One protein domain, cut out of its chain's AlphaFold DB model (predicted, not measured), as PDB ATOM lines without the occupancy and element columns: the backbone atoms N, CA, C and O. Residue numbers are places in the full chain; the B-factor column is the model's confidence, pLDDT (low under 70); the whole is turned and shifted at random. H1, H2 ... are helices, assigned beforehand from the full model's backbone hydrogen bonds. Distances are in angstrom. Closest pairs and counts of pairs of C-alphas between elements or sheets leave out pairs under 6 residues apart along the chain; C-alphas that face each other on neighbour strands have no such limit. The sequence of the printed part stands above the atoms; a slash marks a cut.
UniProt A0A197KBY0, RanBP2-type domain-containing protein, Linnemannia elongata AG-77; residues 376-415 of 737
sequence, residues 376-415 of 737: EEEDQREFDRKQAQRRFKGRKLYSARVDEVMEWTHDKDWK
ATOM      1  N   GLU A 376     -27.459 -49.442  18.260       90.44
ATOM      2  CA  GLU A 376     -26.344 -48.486  18.275       90.44
ATOM      3  C   GLU A 376     -26.741 -47.045  17.873       90.44
ATOM      4  O   GLU A 376     -26.146 -46.078  18.354       90.44
ATOM      5  N   GLU A 377     -27.743 -46.865  17.002       91.88
ATOM      6  CA  GLU A 377     -28.257 -45.538  16.634       91.88
ATOM      7  C   GLU A 377     -29.202 -44.990  17.717       91.88
ATOM      8  O   GLU A 377     -29.222 -43.782  17.960       91.88
ATOM      9  N   GLU A 378     -29.990 -45.837  18.390       91.38
ATOM     10  CA  GLU A 378     -30.749 -45.458  19.599       91.38
ATOM     11  C   GLU A 378     -29.792 -45.070  20.738       91.38
ATOM     12  O   GLU A 378     -29.909 -43.967  21.276       91.38
ATOM     13  N   ASP A 379     -28.783 -45.897  21.018       94.50
ATOM     14  CA  ASP A 379     -27.777 -45.684  22.064       94.50
ATOM     15  C   ASP A 379     -26.984 -44.384  21.838       94.50
ATOM     16  O   ASP A 379     -26.844 -43.563  22.750       94.50
ATOM     17  N   GLN A 380     -26.538 -44.113  20.602       94.12
ATOM     18  CA  GLN A 380     -25.858 -42.858  20.265       94.12
ATOM     19  C   GLN A 380     -26.786 -41.636  20.424       94.12
ATOM     20  O   GLN A 380     -26.367 -40.605  20.966       94.12
ATOM     21  N   ARG A 381     -28.062 -41.739  20.018       92.31
ATOM     22  CA  ARG A 381     -29.064 -40.674  20.231       92.31
ATOM     23  C   ARG A 381     -29.332 -40.446  21.721       92.31
ATOM     24  O   ARG A 381     -29.477 -39.294  22.146       92.31
ATOM     25  N   GLU A 382     -29.376 -41.499  22.534       93.69
ATOM     26  CA  GLU A 382     -29.600 -41.379  23.974       93.69
ATOM     27  C   GLU A 382     -28.360 -40.842  24.710       93.69
ATOM     28  O   GLU A 382     -28.494 -40.010  25.614       93.69
ATOM     29  N   PHE A 383     -27.151 -41.221  24.283       95.12
ATOM     30  CA  PHE A 383     -25.889 -40.662  24.770       95.12
ATOM     31  C   PHE A 383     -25.797 -39.157  24.499       95.12
ATOM     32  O   PHE A 383     -25.532 -38.381  25.425       95.12
ATOM     33  N   ASP A 384     -26.084 -38.713  23.272       94.38
ATOM     34  CA  ASP A 384     -26.064 -37.290  22.916       94.38
ATOM     35  C   ASP A 384     -27.145 -36.499  23.668       94.38
ATOM     36  O   ASP A 384     -26.872 -35.408  24.187       94.38
ATOM     37  N   ARG A 385     -28.345 -37.073  23.841       92.56
ATOM     38  CA  ARG A 385     -29.411 -36.522  24.697       92.56
ATOM     39  C   ARG A 385     -28.947 -36.371  26.152       92.56
ATOM     40  O   ARG A 385     -29.101 -35.291  26.729       92.56
ATOM     41  N   LYS A 386     -28.335 -37.407  26.738       93.62
ATOM     42  CA  LYS A 386     -27.762 -37.383  28.099       93.62
ATOM     43  C   LYS A 386     -26.637 -36.349  28.219       93.62
ATOM     44  O   LYS A 386     -26.566 -35.627  29.216       93.62
ATOM     45  N   GLN A 387     -25.780 -36.213  27.206       92.31
ATOM     46  CA  GLN A 387     -24.694 -35.231  27.189       92.31
ATOM     47  C   GLN A 387     -25.225 -33.789  27.095       92.31
ATOM     48  O   GLN A 387     -24.764 -32.910  27.832       92.31
ATOM     49  N   ALA A 388     -26.232 -33.543  26.252       86.56
ATOM     50  CA  ALA A 388     -26.916 -32.256  26.154       86.56
ATOM     51  C   ALA A 388     -27.612 -31.881  27.474       86.56
ATOM     52  O   ALA A 388     -27.425 -30.769  27.973       86.56
ATOM     53  N   GLN A 389     -28.326 -32.823  28.101       86.38
ATOM     54  CA  GLN A 389     -28.987 -32.609  29.392       86.38
ATOM     55  C   GLN A 389     -27.979 -32.268  30.504       86.38
ATOM     56  O   GLN A 389     -28.204 -31.322  31.260       86.38
ATOM     57  N   ARG A 390     -26.828 -32.957  30.566       88.38
ATOM     58  CA  ARG A 390     -25.729 -32.628  31.501       88.38
ATOM     59  C   ARG A 390     -25.190 -31.208  31.279       88.38
ATOM     60  O   ARG A 390     -25.029 -30.463  32.244       88.38
ATOM     61  N   ARG A 391     -24.970 -30.801  30.020       86.56
ATOM     62  CA  ARG A 391     -24.534 -29.435  29.658       86.56
ATOM     63  C   ARG A 391     -25.571 -28.359  30.007       86.56
ATOM     64  O   ARG A 391     -25.181 -27.233  30.304       86.56
ATOM     65  N   PHE A 392     -26.861 -28.692  29.984       80.19
ATOM     66  CA  PHE A 392     -27.956 -27.785  30.343       80.19
ATOM     67  C   PHE A 392     -28.112 -27.647  31.865       80.19
ATOM     68  O   PHE A 392     -28.134 -26.524  32.368       80.19
ATOM     69  N   LYS A 393     -28.126 -28.766  32.613       79.69
ATOM     70  CA  LYS A 393     -28.147 -28.760  34.090       79.69
ATOM     71  C   LYS A 393     -26.952 -27.998  34.670       79.69
ATOM     72  O   LYS A 393     -27.131 -27.146  35.528       79.69
ATOM     73  N   GLY A 394     -25.750 -28.206  34.125       75.38
ATOM     74  CA  GLY A 394     -24.540 -27.476  34.531       75.38
ATOM     75  C   GLY A 394     -24.507 -25.979  34.177       75.38
ATOM     76  O   GLY A 394     -23.497 -25.331  34.436       75.38
ATOM     77  N   ARG A 395     -25.559 -25.420  33.558       70.00
ATOM     78  CA  ARG A 395     -25.626 -24.012  33.119       70.00
ATOM     79  C   ARG A 395     -26.812 -23.215  33.664       70.00
ATOM     80  O   ARG A 395     -26.909 -22.031  33.348       70.00
ATOM     81  N   LYS A 396     -27.711 -23.810  34.455       58.19
ATOM     82  CA  LYS A 396     -28.884 -23.102  34.988       58.19
ATOM     83  C   LYS A 396     -29.069 -23.338  36.486       58.19
ATOM     84  O   LYS A 396     -29.137 -24.475  36.933       58.19
ATOM     85  N   LEU A 397     -29.242 -22.246  37.234       56.19
ATOM     86  CA  LEU A 397     -29.634 -22.228  38.650       56.19
ATOM     87  C   LEU A 397     -31.125 -22.587  38.810       56.19
ATOM     88  O   LEU A 397     -31.923 -21.775  39.278       56.19
ATOM     89  N   TYR A 398     -31.535 -23.769  38.348       52.72
ATOM     90  CA  TYR A 398     -32.906 -24.244  38.541       52.72
ATOM     91  C   TYR A 398     -33.050 -24.800  39.958       52.72
ATOM     92  O   TYR A 398     -32.178 -25.511  40.456       52.72
ATOM     93  N   SER A 399     -34.136 -24.427  40.630       54.38
ATOM     94  CA  SER A 399     -34.398 -24.836  42.006       54.38
ATOM     95  C   SER A 399     -34.722 -26.330  42.084       54.38
ATOM     96  O   SER A 399     -35.370 -26.882  41.193       54.38
ATOM     97  N   ALA A 400     -34.298 -26.974  43.176       57.34
ATOM     98  CA  ALA A 400     -34.377 -28.428  43.358       57.34
ATOM     99  C   ALA A 400     -35.782 -29.022  43.131       57.34
ATOM    100  O   ALA A 400     -35.884 -30.142  42.646       57.34
ATOM    101  N   ARG A 401     -36.850 -28.242  43.363       54.44
ATOM    102  CA  ARG A 401     -38.246 -28.621  43.069       54.44
ATOM    103  C   ARG A 401     -38.486 -29.075  41.622       54.44
ATOM    104  O   ARG A 401     -39.414 -29.835  41.388       54.44
ATOM    105  N   VAL A 402     -37.699 -28.614  40.643       57.84
ATOM    106  CA  VAL A 402     -37.837 -29.075  39.248       57.84
ATOM    107  C   VAL A 402     -37.222 -30.460  39.058       57.84
ATOM    108  O   VAL A 402     -37.790 -31.273  38.337       57.84
ATOM    109  N   ASP A 403     -36.103 -30.750  39.723       54.59
ATOM    110  CA  ASP A 403     -35.518 -32.091  39.696       54.59
ATOM    111  C   ASP A 403     -36.352 -33.078  40.520       54.59
ATOM    112  O   ASP A 403     -36.591 -34.177  40.041       54.59
ATOM    113  N   GLU A 404     -36.917 -32.657  41.653       55.31
ATOM    114  CA  GLU A 404     -37.898 -33.421  42.439       55.31
ATOM    115  C   GLU A 404     -39.131 -33.799  41.591       55.31
ATOM    116  O   GLU A 404     -39.475 -34.973  41.481       55.31
ATOM    117  N   VAL A 405     -39.737 -32.835  40.881       57.62
ATOM    118  CA  VAL A 405     -40.861 -33.088  39.955       57.62
ATOM    119  C   VAL A 405     -40.484 -34.020  38.794       57.62
ATOM    120  O   VAL A 405     -41.338 -34.772  38.335       57.62
ATOM    121  N   MET A 406     -39.237 -33.997  38.314       58.72
ATOM    122  CA  MET A 406     -38.775 -34.892  37.244       58.72
ATOM    123  C   MET A 406     -38.431 -36.298  37.758       58.72
ATOM    124  O   MET A 406     -38.749 -37.286  37.098       58.72
ATOM    125  N   GLU A 407     -37.813 -36.412  38.931       54.19
ATOM    126  CA  GLU A 407     -37.449 -37.681  39.572       54.19
ATOM    127  C   GLU A 407     -38.710 -38.492  39.915       54.19
ATOM    128  O   GLU A 407     -38.785 -39.677  39.595       54.19
ATOM    129  N   TRP A 408     -39.772 -37.821  40.378       52.81
ATOM    130  CA  TRP A 408     -41.102 -38.409  40.600       52.81
ATOM    131  C   TRP A 408     -41.831 -38.847  39.308       52.81
ATOM    132  O   TRP A 408     -42.924 -39.401  39.392       52.81
ATOM    133  N   THR A 409     -41.273 -38.610  38.111       52.81
ATOM    134  CA  THR A 409     -41.826 -39.117  36.831       52.81
ATOM    135  C   THR A 409     -41.080 -40.326  36.262       52.81
ATOM    136  O   THR A 409     -41.415 -40.789  35.172       52.81
ATOM    137  N   HIS A 410     -40.082 -40.859  36.979       50.34
ATOM    138  CA  HIS A 410     -39.365 -42.069  36.564       50.34
ATOM    139  C   HIS A 410     -40.007 -43.385  37.043       50.34
ATOM    140  O   HIS A 410     -39.780 -44.416  36.405       50.34
ATOM    141  N   ASP A 411     -40.855 -43.358  38.079       51.56
ATOM    142  CA  ASP A 411     -41.724 -44.490  38.423       51.56
ATOM    143  C   ASP A 411     -42.841 -44.626  37.381       51.56
ATOM    144  O   ASP A 411     -43.737 -43.786  37.282       51.56
ATOM    145  N   LYS A 412     -42.787 -45.699  36.580       54.28
ATOM    146  CA  LYS A 412     -43.652 -45.897  35.400       54.28
ATOM    147  C   LYS A 412     -45.148 -45.938  35.727       54.28
ATOM    148  O   LYS A 412     -45.967 -45.553  34.889       54.28
ATOM    149  N   ASP A 413     -45.486 -46.378  36.933       56.28
ATOM    150  CA  ASP A 413     -46.863 -46.509  37.408       56.28
ATOM    151  C   ASP A 413     -47.368 -45.234  38.102       56.28
ATOM    152  O   ASP A 413     -48.574 -44.976  38.122       56.28
ATOM    153  N   TRP A 414     -46.461 -44.359  38.565       47.41
ATOM    154  CA  TRP A 414     -46.801 -43.044  39.113       47.41
ATOM    155  C   TRP A 414     -47.074 -42.023  38.000       47.41
ATOM    156  O   TRP A 414     -46.438 -40.975  37.865       47.41
ATOM    157  N   LYS A 415     -48.114 -42.293  37.205       47.59
ATOM    158  CA  LYS A 415     -48.777 -41.240  36.430       47.59
ATOM    159  C   LYS A 415     -49.282 -40.199  37.436       47.59
ATOM    160  O   LYS A 415     -50.115 -40.560  38.269       47.59
TER     161      LYS A 415
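Overview. This is residues 376 to 415 of the 737 residues of the protein "RanBP2-type domain-containing protein" of Linnemannia elongata AG-77 (UniProt A0A197KBY0). The model is a flat, open U: the long helix H1 makes one limb, and after a turn the short helix H2 folds back as the other, with a tail, residues 408 to 415, beyond it. The limbs have no contact. The printed part has 40 residues, with two named helices, H1 then H2, and no named strand; the class is all helix. It is loose, with a radius of gyration of the C-alphas of 12.8 A, and spans 33 by 31 by 7 A.

Arrangement. H1, residues 376 to 393, and H2, residues 400 to 407, are apart, with no C-alpha of one within 8 A of the other. In both, every O i to N i+4 pair is within hydrogen-bond range.

Along the chain. H1 begins at C-alpha 376 (-26.344, -48.486, 18.275) and is 25.3 A long. H2 measures 10.5 A and ends at C-alpha 407 (-37.449, -37.681, 39.572).

Size, cuts and confidence. The C-alphas farthest apart, of Glu 376 and Ser 399, are 34.5 A apart. The link from H1 to H2 is short, and the printed part has no cut. Residues 396 to 415 have pLDDT under 70.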